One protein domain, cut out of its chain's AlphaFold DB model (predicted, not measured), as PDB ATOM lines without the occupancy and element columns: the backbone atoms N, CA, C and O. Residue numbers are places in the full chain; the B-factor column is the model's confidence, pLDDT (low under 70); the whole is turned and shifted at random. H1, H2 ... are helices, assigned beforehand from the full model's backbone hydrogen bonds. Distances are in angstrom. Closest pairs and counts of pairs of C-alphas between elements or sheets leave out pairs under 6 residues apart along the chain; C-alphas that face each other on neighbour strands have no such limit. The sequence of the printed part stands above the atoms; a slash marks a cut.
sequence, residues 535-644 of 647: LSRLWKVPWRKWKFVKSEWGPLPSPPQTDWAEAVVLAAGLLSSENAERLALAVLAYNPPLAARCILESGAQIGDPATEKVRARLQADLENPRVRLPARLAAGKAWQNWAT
ATOM      1  N   LEU A 535     108.986 161.318  73.958       95.94
ATOM      2  CA  LEU A 535     107.740 160.551  73.805       95.94
ATOM      3  C   LEU A 535     107.585 159.869  72.438       95.94
ATOM      4  O   LEU A 535     106.617 159.151  72.220       95.94
ATOM      5  N   SER A 536     108.554 160.020  71.530       93.75
ATOM      6  CA  SER A 536     108.445 159.543  70.141       93.75
ATOM      7  C   SER A 536     108.111 158.058  69.998       93.75
ATOM      8  O   SER A 536     107.476 157.659  69.026       93.75
ATOM      9  N   ARG A 537     108.495 157.227  70.976       92.50
ATOM     10  CA  ARG A 537     108.150 155.797  71.010       92.50
ATOM     11  C   ARG A 537     106.639 155.546  71.047       92.50
ATOM     12  O   ARG A 537     106.221 154.513  70.545       92.50
ATOM     13  N   LEU A 538     105.852 156.470  71.602       92.81
ATOM     14  CA  LEU A 538     104.405 156.325  71.755       92.81
ATOM     15  C   LEU A 538     103.663 156.468  70.427       92.81
ATOM     16  O   LEU A 538     102.656 155.813  70.234       92.81
ATOM     17  N   TRP A 539     104.158 157.259  69.477       92.38
ATOM     18  CA  TRP A 539     103.501 157.462  68.177       92.38
ATOM     19  C   TRP A 539     104.288 156.890  66.995       92.38
ATOM     20  O   TRP A 539     103.940 157.122  65.837       92.38
ATOM     21  N   LYS A 540     105.353 156.128  67.256       89.81
ATOM     22  CA  LYS A 540     106.172 155.520  66.206       89.81
ATOM     23  C   LYS A 540     105.543 154.230  65.693       89.81
ATOM     24  O   LYS A 540     105.416 153.257  66.428       89.81
ATOM     25  N   VAL A 541     105.282 154.191  64.391       81.62
ATOM     26  CA  VAL A 541     104.776 153.008  63.690       81.62
ATOM     27  C   VAL A 541     105.855 152.467  62.735       81.62
ATOM     28  O   VAL A 541     106.500 153.243  62.023       81.62
ATOM     29  N   PRO A 542     106.112 151.145  62.682       77.38
ATOM     30  CA  PRO A 542     107.130 150.560  61.808       77.38
ATOM     31  C   PRO A 542     106.640 150.393  60.353       77.38
ATOM     32  O   PRO A 542     106.669 149.290  59.801       77.38
ATOM     33  N   TRP A 543     106.259 151.498  59.701       74.94
ATOM     34  CA  TRP A 543     105.661 151.553  58.352       74.94
ATOM     35  C   TRP A 543     106.377 150.700  57.292       74.94
ATOM     36  O   TRP A 543     105.746 150.058  56.455       74.94
ATOM     37  N   ARG A 544     107.717 150.658  57.338       68.12
ATOM     38  CA  ARG A 544     108.551 149.940  56.355       68.12
ATOM     39  C   ARG A 544     108.722 148.447  56.640       68.12
ATOM     40  O   ARG A 544     109.069 147.705  55.727       68.12
ATOM     41  N   LYS A 545     108.525 147.994  57.884       64.81
ATOM     42  CA  LYS A 545     108.747 146.590  58.288       64.81
ATOM     43  C   LYS A 545     107.460 145.767  58.306       64.81
ATOM     44  O   LYS A 545     107.532 144.545  58.220       64.81
ATOM     45  N   TRP A 546     106.300 146.415  58.345       65.19
ATOM     46  CA  TRP A 546     105.002 145.755  58.465       65.19
ATOM     47  C   TRP A 546     104.651 144.861  57.264       65.19
ATOM     48  O   TRP A 546     104.368 145.348  56.167       65.19
ATOM     49  N   LYS A 547     104.732 143.539  57.454       58.00
ATOM     50  CA  LYS A 547     104.356 142.535  56.451       58.00
ATOM     51  C   LYS A 547     102.836 142.370  56.476       58.00
ATOM     52  O   LYS A 547     102.293 141.977  57.503       58.00
ATOM     53  N   PHE A 548     102.169 142.645  55.359       61.25
ATOM     54  CA  PHE A 548     100.754 142.329  55.195       61.25
ATOM     55  C   PHE A 548     100.608 141.025  54.412       61.25
ATOM     56  O   PHE A 548     101.394 140.726  53.513       61.25
ATOM     57  N   VAL A 549      99.583 140.254  54.747       56.06
ATOM     58  CA  VAL A 549      99.128 139.128  53.927       56.06
ATOM     59  C   VAL A 549      98.208 139.719  52.844       56.06
ATOM     60  O   VAL A 549      97.451 140.636  53.168       56.06
ATOM     61  N   LYS A 550      98.289 139.269  51.578       56.03
ATOM     62  CA  LYS A 550      97.521 139.769  50.401       56.03
ATOM     63  C   LYS A 550      96.084 139.260  50.377       56.03
ATOM     64  O   LYS A 550      95.874 138.079  50.626       56.03
ATOM     65  N   SER A 551      95.088 140.139  50.185       59.16
ATOM     66  CA  SER A 551      93.662 139.782  50.367       59.16
ATOM     67  C   SER A 551      93.050 139.552  49.032       59.16
ATOM     68  O   SER A 551      93.245 140.380  48.153       59.16
ATOM     69  N   GLU A 552      92.318 138.459  48.916       63.03
ATOM     70  CA  GLU A 552      91.462 138.280  47.763       63.03
ATOM     71  C   GLU A 552      90.171 139.082  47.926       63.03
ATOM     72  O   GLU A 552      89.746 139.668  46.954       63.03
ATOM     73  N   TRP A 553      89.600 139.190  49.135       64.94
ATOM     74  CA  TRP A 553      88.201 139.622  49.331       64.94
ATOM     75  C   TRP A 553      87.996 140.943  50.071       64.94
ATOM     76  O   TRP A 553      86.872 141.406  50.217       64.94
ATOM     77  N   GLY A 554      89.051 141.517  50.640       58.69
ATOM     78  CA  GLY A 554      88.934 142.674  51.530       58.69
ATOM     79  C   GLY A 554      89.819 143.826  51.080       58.69
ATOM     80  O   GLY A 554      90.861 143.564  50.468       58.69
ATOM     81  N   PRO A 555      89.468 145.079  51.435       58.81
ATOM     82  CA  PRO A 555      90.378 146.197  51.251       58.81
ATOM     83  C   PRO A 555      91.707 145.887  51.942       58.81
ATOM     84  O   PRO A 555      91.778 145.092  52.888       58.81
ATOM     85  N   LEU A 556      92.781 146.507  51.456       63.88
ATOM     86  CA  LEU A 556      94.078 146.367  52.102       63.88
ATOM     87  C   LEU A 556      93.947 146.745  53.584       63.88
ATOM     88  O   LEU A 556      93.326 147.767  53.885       63.88
ATOM     89  N   PRO A 557      94.489 145.923  54.503       60.03
ATOM     90  CA  PRO A 557      94.360 146.197  55.922       60.03
ATOM     91  C   PRO A 557      94.956 147.567  56.223       60.03
ATOM     92  O   PRO A 557      95.988 147.932  55.649       60.03
ATOM     93  N   SER A 558      94.312 148.305  57.125       62.94
ATOM     94  CA  SER A 558      94.870 149.552  57.629       62.94
ATOM     95  C   SER A 558      96.285 149.297  58.161       62.94
ATOM     96  O   SER A 558      96.568 148.221  58.705       62.94
ATOM     97  N   PRO A 559      97.208 150.251  57.981       65.88
ATOM     98  CA  PRO A 559      98.521 150.143  58.586       65.88
ATOM     99  C   PRO A 559      98.379 150.067  60.111       65.88
ATOM    100  O   PRO A 559      97.411 150.599  60.661       65.88
ATOM    101  N   PRO A 560      99.336 149.422  60.801       66.44
ATOM    102  CA  PRO A 560      99.271 149.279  62.245       66.44
ATOM    103  C   PRO A 560      99.184 150.662  62.887       66.44
ATOM    104  O   PRO A 560     100.003 151.534  62.597       66.44
ATOM    105  N   GLN A 561      98.190 150.860  63.744       72.31
ATOM    106  CA  GLN A 561      98.122 152.049  64.580       72.31
ATOM    107  C   GLN A 561      98.926 151.829  65.862       72.31
ATOM    108  O   GLN A 561      99.265 150.701  66.222       72.31
ATOM    109  N   THR A 562      99.286 152.925  66.525       83.19
ATOM    110  CA  THR A 562      99.806 152.847  67.892       83.19
ATOM    111  C   THR A 562      98.645 152.793  68.881       83.19
ATOM    112  O   THR A 562      97.657 153.500  68.694       83.19
ATOM    113  N   ASP A 563      98.810 152.049  69.976       83.25
ATOM    114  CA  ASP A 563      97.879 152.041  71.115       83.25
ATOM    115  C   ASP A 563      97.695 153.428  71.755       83.25
ATOM    116  O   ASP A 563      96.773 153.642  72.530       83.25
ATOM    117  N   TRP A 564      98.570 154.386  71.435       92.25
ATOM    118  CA  TRP A 564      98.516 155.757  71.940       92.25
ATOM    119  C   TRP A 564      97.869 156.748  70.970       92.25
ATOM    120  O   TRP A 564      97.869 157.940  71.267       92.25
ATOM    121  N   ALA A 565      97.355 156.307  69.815       90.94
ATOM    122  CA  ALA A 565      96.830 157.210  68.786       90.94
ATOM    123  C   ALA A 565      95.773 158.178  69.348       90.94
ATOM    124  O   ALA A 565      95.945 159.391  69.239       90.94
ATOM    125  N   GLU A 566      94.737 157.663  70.015       91.25
ATOM    126  CA  GLU A 566      93.686 158.512  70.592       91.25
ATOM    127  C   GLU A 566      94.216 159.397  71.725       91.25
ATOM    128  O   GLU A 566      93.917 160.586  71.752       91.25
ATOM    129  N   ALA A 567      95.076 158.875  72.606       95.75
ATOM    130  CA  ALA A 567      95.680 159.670  73.679       95.75
ATOM    131  C   ALA A 567      96.531 160.838  73.140       95.75
ATOM    132  O   ALA A 567      96.587 161.900  73.753       95.75
ATOM    133  N   VAL A 568      97.186 160.671  71.986       97.25
ATOM    134  CA  VAL A 568      97.950 161.737  71.316       97.25
ATOM    135  C   VAL A 568      97.021 162.805  70.737       97.25
ATOM    136  O   VAL A 568      97.293 163.992  70.912       97.25
ATOM    137  N   VAL A 569      95.922 162.410  70.090       95.19
ATOM    138  CA  VAL A 569      94.941 163.362  69.539       95.19
ATOM    139  C   VAL A 569      94.221 164.120  70.656       95.19
ATOM    140  O   VAL A 569      94.099 165.341  70.591       95.19
ATOM    141  N   LEU A 570      93.812 163.422  71.717       96.56
ATOM    142  CA  LEU A 570      93.216 164.039  72.902       96.56
ATOM    143  C   LEU A 570      94.202 165.004  73.570       96.56
ATOM    144  O   LEU A 570      93.815 166.112  73.923       96.56
ATOM    145  N   ALA A 571      95.488 164.649  73.658       98.00
ATOM    146  CA  ALA A 571      96.508 165.544  74.199       98.00
ATOM    147  C   ALA A 571      96.679 166.800  73.339       98.00
ATOM    148  O   ALA A 571      96.801 167.887  73.890       98.00
ATOM    149  N   ALA A 572      96.637 166.683  72.007       97.31
ATOM    150  CA  ALA A 572      96.621 167.851  71.125       97.31
ATOM    151  C   ALA A 572      95.406 168.748  71.407       97.31
ATOM    152  O   ALA A 572      95.548 169.965  71.447       97.31
ATOM    153  N   GLY A 573      94.240 168.151  71.672       95.56
ATOM    154  CA  GLY A 573      93.023 168.869  72.052       95.56
ATOM    155  C   GLY A 573      93.066 169.549  73.426       95.56
ATOM    156  O   GLY A 573      92.311 170.496  73.621       95.56
ATOM    157  N   LEU A 574      93.926 169.102  74.349       96.50
ATOM    158  CA  LEU A 574      94.135 169.703  75.680       96.50
ATOM    159  C   LEU A 574      95.158 170.854  75.674       96.50
ATOM    160  O   LEU A 574      95.223 171.638  76.619       96.50
ATOM    161  N   LEU A 575      96.001 170.943  74.645       96.88
ATOM    162  CA  LEU A 575      97.093 171.912  74.572       96.88
ATOM    163  C   LEU A 575      96.630 173.270  74.016       96.88
ATOM    164  O   LEU A 575      95.614 173.384  73.332       96.88
ATOM    165  N   SER A 576      97.418 174.320  74.279       96.12
ATOM    166  CA  SER A 576      97.295 175.589  73.547       96.12
ATOM    167  C   SER A 576      97.577 175.378  72.057       96.12
ATOM    168  O   SER A 576      98.303 174.448  71.702       96.12
ATOM    169  N   SER A 577      97.075 176.260  71.186       95.25
ATOM    170  CA  SER A 577      97.257 176.117  69.734       95.25
ATOM    171  C   SER A 577      98.723 175.962  69.315       95.25
ATOM    172  O   SER A 577      99.054 175.053  68.558       95.25
ATOM    173  N   GLU A 578      99.619 176.763  69.898       95.94
ATOM    174  CA  GLU A 578     101.067 176.671  69.677       95.94
ATOM    175  C   GLU A 578     101.630 175.287  70.054       95.94
ATOM    176  O   GLU A 578     102.413 174.681  69.321       95.94
ATOM    177  N   ASN A 579     101.215 174.740  71.199       97.25
ATOM    178  CA  ASN A 579     101.710 173.446  71.660       97.25
ATOM    179  C   ASN A 579     101.064 172.266  70.927       97.25
ATOM    180  O   ASN A 579     101.726 171.241  70.753       97.25
ATOM    181  N   ALA A 580      99.812 172.398  70.488       96.75
ATOM    182  CA  ALA A 580      99.144 171.429  69.629       96.75
ATOM    183  C   ALA A 580      99.845 171.347  68.264       96.75
ATOM    184  O   ALA A 580     100.152 170.248  67.799       96.75
ATOM    185  N   GLU A 581     100.207 172.493  67.678       96.69
ATOM    186  CA  GLU A 581     101.036 172.567  66.472       96.69
ATOM    187  C   GLU A 581     102.402 171.897  66.693       96.69
ATOM    188  O   GLU A 581     102.807 171.014  65.928       96.69
ATOM    189  N   ARG A 582     103.089 172.235  67.793       96.81
ATOM    190  CA  ARG A 582     104.377 171.628  68.166       96.81
ATOM    191  C   ARG A 582     104.276 170.106  68.296       96.81
ATOM    192  O   ARG A 582     105.178 169.387  67.854       96.81
ATOM    193  N   LEU A 583     103.190 169.600  68.886       97.44
ATOM    194  CA  LEU A 583     102.930 168.165  69.019       97.44
ATOM    195  C   LEU A 583     102.676 167.520  67.653       97.44
ATOM    196  O   LEU A 583     103.315 166.516  67.339       97.44
ATOM    197  N   ALA A 584     101.817 168.111  66.819       96.50
ATOM    198  CA  ALA A 584     101.521 167.607  65.480       96.50
ATOM    199  C   ALA A 584     102.796 167.482  64.627       96.50
ATOM    200  O   ALA A 584     103.042 166.438  64.018       96.50
ATOM    201  N   LEU A 585     103.673 168.490  64.658       96.44
ATOM    202  CA  LEU A 585     104.956 168.463  63.950       96.44
ATOM    203  C   LEU A 585     105.931 167.411  64.510       96.44
ATOM    204  O   LEU A 585     106.657 166.772  63.744       96.44
ATOM    205  N   ALA A 586     105.936 167.178  65.826       96.75
ATOM    206  CA  ALA A 586     106.732 166.112  66.438       96.75
ATOM    207  C   ALA A 586     106.225 164.707  66.052       96.75
ATOM    208  O   ALA A 586     107.022 163.777  65.867       96.75
ATOM    209  N   VAL A 587     104.906 164.547  65.905       96.31
ATOM    210  CA  VAL A 587     104.260 163.308  65.448       96.31
ATOM    211  C   VAL A 587     104.523 163.073  63.958       96.31
ATOM    212  O   VAL A 587     104.848 161.946  63.574       96.31
ATOM    213  N   LEU A 588     104.490 164.127  63.132       94.88
ATOM    214  CA  LEU A 588     104.683 164.081  61.675       94.88
ATOM    215  C   LEU A 588     105.964 163.347  61.262       94.88
ATOM    216  O   LEU A 588     105.987 162.625  60.264       94.88
ATOM    217  N   ALA A 589     107.032 163.488  62.048       90.94
ATOM    218  CA  ALA A 589     108.310 162.828  61.791       90.94
ATOM    219  C   ALA A 589     108.210 161.287  61.755       90.94
ATOM    220  O   ALA A 589     109.025 160.632  61.101       90.94
ATOM    221  N   TYR A 590     107.212 160.705  62.426       91.31
ATOM    222  CA  TYR A 590     107.066 159.257  62.596       91.31
ATOM    223  C   TYR A 590     105.725 158.706  62.112       91.31
ATOM    224  O   TYR A 590     105.660 157.526  61.763       91.31
ATOM    225  N   ASN A 591     104.664 159.512  62.124       92.38
ATOM    226  CA  ASN A 591     103.301 159.086  61.826       92.38
ATOM    227  C   ASN A 591     102.493 160.238  61.196       92.38
ATOM    228  O   ASN A 591     101.758 160.932  61.899       92.38
ATOM    229  N   PRO A 592     102.632 160.461  59.876       92.25
ATOM    230  CA  PRO A 592     101.945 161.555  59.188       92.25
ATOM    231  C   PRO A 592     100.411 161.514  59.284       92.25
ATOM    232  O   PRO A 592      99.837 162.563  59.569       92.25
ATOM    233  N   PRO A 593      99.727 160.355  59.152       90.88
ATOM    234  CA  PRO A 593      98.276 160.305  59.343       90.88
ATOM    235  C   PRO A 593      97.835 160.747  60.744       90.88
ATOM    236  O   PRO A 593      96.877 161.501  60.877       90.88
ATOM    237  N   LEU A 594      98.553 160.341  61.799       92.81
ATOM    238  CA  LEU A 594      98.234 160.769  63.164       92.81
ATOM    239  C   LEU A 594      98.502 162.265  63.386       92.81
ATOM    240  O   LEU A 594      97.766 162.906  64.127       92.81
ATOM    241  N   ALA A 595      99.523 162.832  62.739       94.62
ATOM    242  CA  ALA A 595      99.776 164.272  62.789       94.62
ATOM    243  C   ALA A 595      98.624 165.075  62.170       94.62
ATOM    244  O   ALA A 595      98.213 166.080  62.742       94.62
ATOM    245  N   ALA A 596      98.063 164.602  61.054       93.00
ATOM    246  CA  ALA A 596      96.884 165.216  60.448       93.00
ATOM    247  C   ALA A 596      95.673 165.163  61.384       93.00
ATOM    248  O   ALA A 596      95.018 166.179  61.589       93.00
ATOM    249  N   ARG A 597      95.447 164.025  62.053       91.94
ATOM    250  CA  ARG A 597      94.412 163.905  63.094       91.94
ATOM    251  C   ARG A 597      94.619 164.882  64.251       91.94
ATOM    252  O   ARG A 597      93.663 165.501  64.697       91.94
ATOM    253  N   CYS A 598      95.858 165.079  64.712       94.00
ATOM    254  CA  CYS A 598      96.156 166.081  65.745       94.00
ATOM    255  C   CYS A 598      95.744 167.492  65.309       94.00
ATOM    256  O   CYS A 598      95.338 168.286  66.149       94.00
ATOM    257  N   ILE A 599      95.837 167.809  64.017       92.00
ATOM    258  CA  ILE A 599      95.442 169.120  63.500       92.00
ATOM    259  C   ILE A 599      93.925 169.215  63.354       92.00
ATOM    260  O   ILE A 599      93.310 170.121  63.910       92.00
ATOM    261  N   LEU A 600      93.319 168.250  62.667       88.12
ATOM    262  CA  LEU A 600      91.896 168.269  62.335       88.12
ATOM    263  C   LEU A 600      90.999 168.108  63.569       88.12
ATOM    264  O   LEU A 600      89.957 168.745  63.659       88.12
ATOM    265  N   GLU A 601      91.402 167.291  64.543       89.81
ATOM    266  CA  GLU A 601      90.528 166.889  65.653       89.81
ATOM    267  C   GLU A 601      90.816 167.638  66.965       89.81
ATOM    268  O   GLU A 601      90.028 167.546  67.908       89.81
ATOM    269  N   SER A 602      91.921 168.390  67.062       89.62
ATOM    270  CA  SER A 602      92.255 169.136  68.287       89.62
ATOM    271  C   SER A 602      91.383 170.366  68.508       89.62
ATOM    272  O   SER A 602      91.362 170.889  69.617       89.62
ATOM    273  N   GLY A 603      90.696 170.881  67.485       86.06
ATOM    274  CA  GLY A 603      89.989 172.167  67.583       86.06
ATOM    275  C   GLY A 603      90.917 173.361  67.872       86.06
ATOM    276  O   GLY A 603      90.443 174.421  68.278       86.06
ATOM    277  N   ALA A 604      92.233 173.190  67.706       87.00
ATOM    278  CA  ALA A 604      93.219 174.253  67.833       87.00
ATOM    279  C   ALA A 604      93.341 175.048  66.526       87.00
ATOM    280  O   ALA A 604      93.239 174.495  65.433       87.00
ATOM    281  N   GLN A 605      93.615 176.347  66.645       87.31
ATOM    282  CA  GLN A 605      93.934 177.202  65.501       87.31
ATOM    283  C   GLN A 605      95.406 177.010  65.130       87.31
ATOM    284  O   GLN A 605      96.284 177.640  65.715       87.31
ATOM    285  N   ILE A 606      95.675 176.087  64.214       85.88
ATOM    286  CA  ILE A 606      97.034 175.733  63.792       85.88
ATOM    287  C   ILE A 606      97.389 176.503  62.523       85.88
ATOM    288  O   ILE A 606      96.568 176.596  61.613       85.88
ATOM    289  N   GLY A 607      98.602 177.059  62.472       84.69
ATOM    290  CA  GLY A 607      99.015 177.935  61.382       84.69
ATOM    291  C   GLY A 607      99.138 177.217  60.035       84.69
ATOM    292  O   GLY A 607      99.543 176.050  59.962       84.69
ATOM    293  N   ASP A 608      98.875 177.951  58.952       86.75
ATOM    294  CA  ASP A 608      98.991 177.460  57.571       86.75
ATOM    295  C   ASP A 608     100.337 176.780  57.264       86.75
ATOM    296  O   ASP A 608     100.324 175.715  56.644       86.75
ATOM    297  N   PRO A 609     101.507 177.279  57.731       90.69
ATOM    298  CA  PRO A 609     102.782 176.620  57.451       90.69
ATOM    299  C   PRO A 609     102.876 175.194  58.010       90.69
ATOM    300  O   PRO A 609     103.449 174.309  57.372       90.69
ATOM    301  N   ALA A 610     102.327 174.950  59.204       89.69
ATOM    302  CA  ALA A 610     102.336 173.624  59.815       89.69
ATOM    303  C   ALA A 610     101.336 172.689  59.129       89.69
ATOM    304  O   ALA A 610     101.675 171.541  58.827       89.69
ATOM    305  N   THR A 611     100.145 173.207  58.822       89.75
ATOM    306  CA  THR A 611      99.116 172.533  58.024       89.75
ATOM    307  C   THR A 611      99.668 172.080  56.673       89.75
ATOM    308  O   THR A 611      99.624 170.886  56.358       89.75
ATOM    309  N   GLU A 612     100.290 172.983  55.914       91.06
ATOM    310  CA  GLU A 612     100.879 172.664  54.614       91.06
ATOM    311  C   GLU A 612     102.031 171.671  54.722       91.06
ATOM    312  O   GLU A 612     102.157 170.753  53.913       91.06
ATOM    313  N   LYS A 613     102.847 171.760  55.775       94.62
ATOM    314  CA  LYS A 613     103.919 170.788  56.000       94.62
ATOM    315  C   LYS A 613     103.386 169.370  56.225       94.62
ATOM    316  O   LYS A 613     103.999 168.410  55.747       94.62
ATOM    317  N   VAL A 614     102.269 169.213  56.939       93.44
ATOM    318  CA  VAL A 614     101.623 167.901  57.100       93.44
ATOM    319  C   VAL A 614     100.995 167.447  55.782       93.44
ATOM    320  O   VAL A 614     101.235 166.310  55.372       93.44
ATOM    321  N   ARG A 615     100.269 168.328  55.083       91.81
ATOM    322  CA  ARG A 615      99.638 168.043  53.785       91.81
ATOM    323  C   ARG A 615     100.657 167.592  52.736       91.81
ATOM    324  O   ARG A 615     100.506 166.511  52.167       91.81
ATOM    325  N   ALA A 616     101.733 168.354  52.559       93.31
ATOM    326  CA  ALA A 616     102.821 168.038  51.640       93.31
ATOM    327  C   ALA A 616     103.478 166.696  51.980       93.31
ATOM    328  O   ALA A 616     103.809 165.911  51.091       93.31
ATOM    329  N   ARG A 617     103.637 166.379  53.273       93.38
ATOM    330  CA  ARG A 617     104.189 165.086  53.682       93.38
ATOM    331  C   ARG A 617     103.237 163.922  53.400       93.38
ATOM    332  O   ARG A 617     103.707 162.871  52.971       93.38
ATOM    333  N   LEU A 618     101.935 164.084  53.636       92.31
ATOM    334  CA  LEU A 618     100.933 163.068  53.296       92.31
ATOM    335  C   LEU A 618     100.914 162.792  51.790       92.31
ATOM    336  O   LEU A 618     100.942 161.631  51.388       92.31
ATOM    337  N   GLN A 619     100.939 163.846  50.974       92.44
ATOM    338  CA  GLN A 619     100.996 163.731  49.519       92.44
ATOM    339  C   GLN A 619     102.286 163.040  49.055       92.44
ATOM    340  O   GLN A 619     102.233 162.074  48.295       92.44
ATOM    341  N   ALA A 620     103.442 163.449  49.587       92.00
ATOM    342  CA  ALA A 620     104.719 162.813  49.273       92.00
ATOM    343  C   ALA A 620     104.726 161.318  49.634       92.00
ATOM    344  O   ALA A 620     105.244 160.497  48.877       92.00
ATOM    345  N   ASP A 621     104.143 160.936  50.776       89.94
ATOM    346  CA  ASP A 621     104.023 159.529  51.159       89.94
ATOM    347  C   ASP A 621     103.044 158.778  50.235       89.94
ATOM    348  O   ASP A 621     103.342 157.646  49.856       89.94
ATOM    349  N   LEU A 622     101.921 159.388  49.828       89.69
ATOM    350  CA  LEU A 622     100.936 158.819  48.896       89.69
ATOM    351  C   LEU A 622     101.532 158.541  47.503       89.69
ATOM    352  O   LEU A 622     101.275 157.481  46.918       89.69
ATOM    353  N   GLU A 623     102.345 159.456  46.981       91.19
ATOM    354  CA  GLU A 623     102.928 159.382  45.635       91.19
ATOM    355  C   GLU A 623     104.195 158.514  45.577       91.19
ATOM    356  O   GLU A 623     104.539 157.978  44.525       91.19
ATOM    357  N   ASN A 624     104.881 158.306  46.704       88.50
ATOM    358  CA  ASN A 624     106.162 157.608  46.727       88.50
ATOM    359  C   ASN A 624     106.011 156.075  46.598       88.50
ATOM    360  O   ASN A 624     105.602 155.407  47.553       88.50
ATOM    361  N   PRO A 625     106.452 155.451  45.484       86.19
ATOM    362  CA  PRO A 625     106.308 154.008  45.271       86.19
ATOM    363  C   PRO A 625     107.175 153.160  46.215       86.19
ATOM    364  O   PRO A 625     106.938 151.961  46.358       86.19
ATOM    365  N   ARG A 626     108.171 153.759  46.886       85.06
ATOM    366  CA  ARG A 626     108.992 153.081  47.906       85.06
ATOM    367  C   ARG A 626     108.269 152.966  49.252       85.06
ATOM    368  O   ARG A 626     108.694 152.184  50.106       85.06
ATOM    369  N   VAL A 627     107.202 153.737  49.468       83.62
ATOM    370  CA  VAL A 627     106.320 153.599  50.632       83.62
ATOM    371  C   VAL A 627     105.366 152.429  50.379       83.62
ATOM    372  O   VAL A 627     104.839 152.247  49.284       83.62
ATOM    373  N   ARG A 628     105.150 151.581  51.390       80.50
ATOM    374  CA  ARG A 628     104.267 150.413  51.245       80.50
ATOM    375  C   ARG A 628     102.828 150.857  50.996       80.50
ATOM    376  O   ARG A 628     102.344 151.759  51.670       80.50
ATOM    377  N   LEU A 629     102.132 150.167  50.092       80.50
ATOM    378  CA  LEU A 629     100.797 150.551  49.624       80.50
ATOM    379  C   LEU A 629      99.794 150.885  50.748       80.50
ATOM    380  O   LEU A 629      99.166 151.931  50.649       80.50
ATOM    381  N   PRO A 630      99.671 150.130  51.855       78.00
ATOM    382  CA  PRO A 630      98.685 150.506  52.875       78.00
ATOM    383  C   PRO A 630      99.069 151.747  53.690       78.00
ATOM    384  O   PRO A 630      98.193 152.456  54.172       78.00
ATOM    385  N   ALA A 631     100.364 152.066  53.790       81.06
ATOM    386  CA  ALA A 631     100.812 153.342  54.346       81.06
ATOM    387  C   ALA A 631     100.453 154.507  53.409       81.06
ATOM    388  O   ALA A 631      99.970 155.534  53.875       81.06
ATOM    389  N   ARG A 632     100.602 154.308  52.091       86.06
ATOM    390  CA  ARG A 632     100.162 155.267  51.062       86.06
ATOM    391  C   ARG A 632      98.653 155.494  51.130       86.06
ATOM    392  O   ARG A 632      98.211 156.631  51.135       86.06
ATOM    393  N   LEU A 633      97.867 154.422  51.261       82.56
ATOM    394  CA  LEU A 633      96.410 154.505  51.406       82.56
ATOM    395  C   LEU A 633      95.988 155.240  52.677       82.56
ATOM    396  O   LEU A 633      95.066 156.043  52.627       82.56
ATOM    397  N   ALA A 634      96.650 155.000  53.811       83.25
ATOM    398  CA  ALA A 634      96.360 155.755  55.028       83.25
ATOM    399  C   ALA A 634      96.734 157.234  54.900       83.25
ATOM    400  O   ALA A 634      95.997 158.078  55.399       83.25
ATOM    401  N   ALA A 635      97.834 157.548  54.209       86.88
ATOM    402  CA  ALA A 635      98.185 158.927  53.896       86.88
ATOM    403  C   ALA A 635      97.133 159.579  52.985       86.88
ATOM    404  O   ALA A 635      96.689 160.683  53.274       86.88
ATOM    405  N   GLY A 636      96.665 158.863  51.957       86.69
ATOM    406  CA  GLY A 636      95.595 159.315  51.067       86.69
ATOM    407  C   GLY A 636      94.266 159.541  51.787       86.69
ATOM    408  O   GLY A 636      93.658 160.583  51.591       86.69
ATOM    409  N   LYS A 637      93.852 158.633  52.681       83.19
ATOM    410  CA  LYS A 637      92.655 158.824  53.522       83.19
ATOM    411  C   LYS A 637      92.787 160.050  54.425       83.19
ATOM    412  O   LYS A 637      91.899 160.885  54.452       83.19
ATOM    413  N   ALA A 638      93.912 160.190  55.127       85.38
ATOM    414  CA  ALA A 638      94.148 161.355  55.981       85.38
ATOM    415  C   ALA A 638      94.188 162.670  55.182       85.38
ATOM    416  O   ALA A 638      93.773 163.705  55.690       85.38
ATOM    417  N   TRP A 639      94.671 162.628  53.938       83.38
ATOM    418  CA  TRP A 639      94.663 163.769  53.026       83.38
ATOM    419  C   TRP A 639      93.248 164.090  52.525       83.38
ATOM    420  O   TRP A 639      92.855 165.253  52.523       83.38
ATOM    421  N   GLN A 640      92.452 163.072  52.181       77.75
ATOM    422  CA  GLN A 640      91.051 163.229  51.787       77.75
ATOM    423  C   GLN A 640      90.216 163.853  52.907       77.75
ATOM    424  O   GLN A 640      89.471 164.786  52.631       77.75
ATOM    425  N   ASN A 641      90.410 163.425  54.159       73.19
ATOM    426  CA  ASN A 641      89.731 164.019  55.318       73.19
ATOM    427  C   ASN A 641      90.046 165.516  55.511       73.19
ATOM    428  O   ASN A 641      89.383 166.191  56.288       73.19
ATOM    429  N   TRP A 642      91.080 166.024  54.837       69.38
ATOM    430  CA  TRP A 642      91.458 167.433  54.832       69.38
ATOM    431  C   TRP A 642      90.923 168.188  53.607       69.38
ATOM    432  O   TRP A 642      90.644 169.377  53.700       69.38
ATOM    433  N   ALA A 643      90.826 167.522  52.452       52.94
ATOM    434  CA  ALA A 643      90.332 168.101  51.196       52.94
ATOM    435  C   ALA A 643      88.795 168.134  51.109       52.94
ATOM    436  O   ALA A 643      88.227 168.927  50.366       52.94
ATOM    437  N   THR A 644      88.141 167.275  51.878       43.12
ATOM    438  CA  THR A 644      86.695 167.186  52.070       43.12
ATOM    439  C   THR A 644      86.497 166.868  53.548       43.12
ATOM    440  O   THR A 644      86.970 165.802  53.961       43.12
TER     441      THR A 644
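Overview. This is residues 535 to 644 of the 647 residues of the protein "AAA domain-containing protein" of Anaerolineae bacterium (UniProt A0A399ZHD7). Five helices, H2 to H6, form an up-and-down bundle, with H4 in the middle, in contact with the other four; a long link, residues 540 to 564, loops out beyond one end of the bundle around Glu 552 and adds to its length. The short H1 sits by one end of H3. The printed part has 110 residues with six named helices, H1 to H6 in that order, and no named strand: the class is all helix. The whole is compact, with a radius of gyration of the C-alphas of 13.8 A, yet elongated, spanning 45 by 26 by 22 A.

Along the chain. Find C-alpha 536 at (108.445, 159.543, 70.141); there H1 begins, residues 536 to 539, 5.7 A long. Then cross residues 540 to 564, passing C-alpha 552 at (91.462, 138.280, 47.763), to reach H2, residues 565 to 574, 14.5 A. H3 follows, residues 577 to 588, 16.3 A, then H4, residues 592 to 601, 14.2 A. H5, residues 608 to 623, is the longest helix by residues and measures 22.0 A. H6, residues 629 to 643, runs 20.5 A and ends at C-alpha 643 at (90.332, 168.101, 51.196).

Arrangement. Look first at the bundle, in which each helix runs against the one before it. H2 and H3 form a helical hairpin at a shallow tilt of 20 degrees; residues 579 to 584 alone of H3 touch H2, the closest C-alphas being Ala 572 and Ala 580, 4.6 A apart. In the hairpin of H3 and H4, at 22 degrees, the closest C-alphas are Ala 584 and Ala 595, 4.6 A. H4 also touches H6, the same way at a shallow tilt of 24 degrees, closest at the C-alphas of Pro 593 and Ala 638, 5.4 A. H5 and H6 are a hairpin at a steep tilt of 36 degrees, only just past shallow, closest at the C-alphas of Leu 622 and Arg 632, 4.2 A. H1 and H3 only just touch, with 3 pairs of C-alphas within 8 A, the closest Trp 539 and Val 587, 6.5 A. Among the pairs apart are H2 and H5. In H2, H3, H4 and H5 every O i to N i+4 pair is within hydrogen-bond range, in H6 10 of 11; H1 is too short for such a pair.

Size, cuts and confidence. The two C-alphas farthest apart are those of Glu 552 and Ser 576, 45.7 A. The printed part has no cut. The link from H1 to H2 is long, with 25 residues. The mean pLDDT of the printed part is 84.7; look for values under 70 at residues 544 to 560 and 642 to 644.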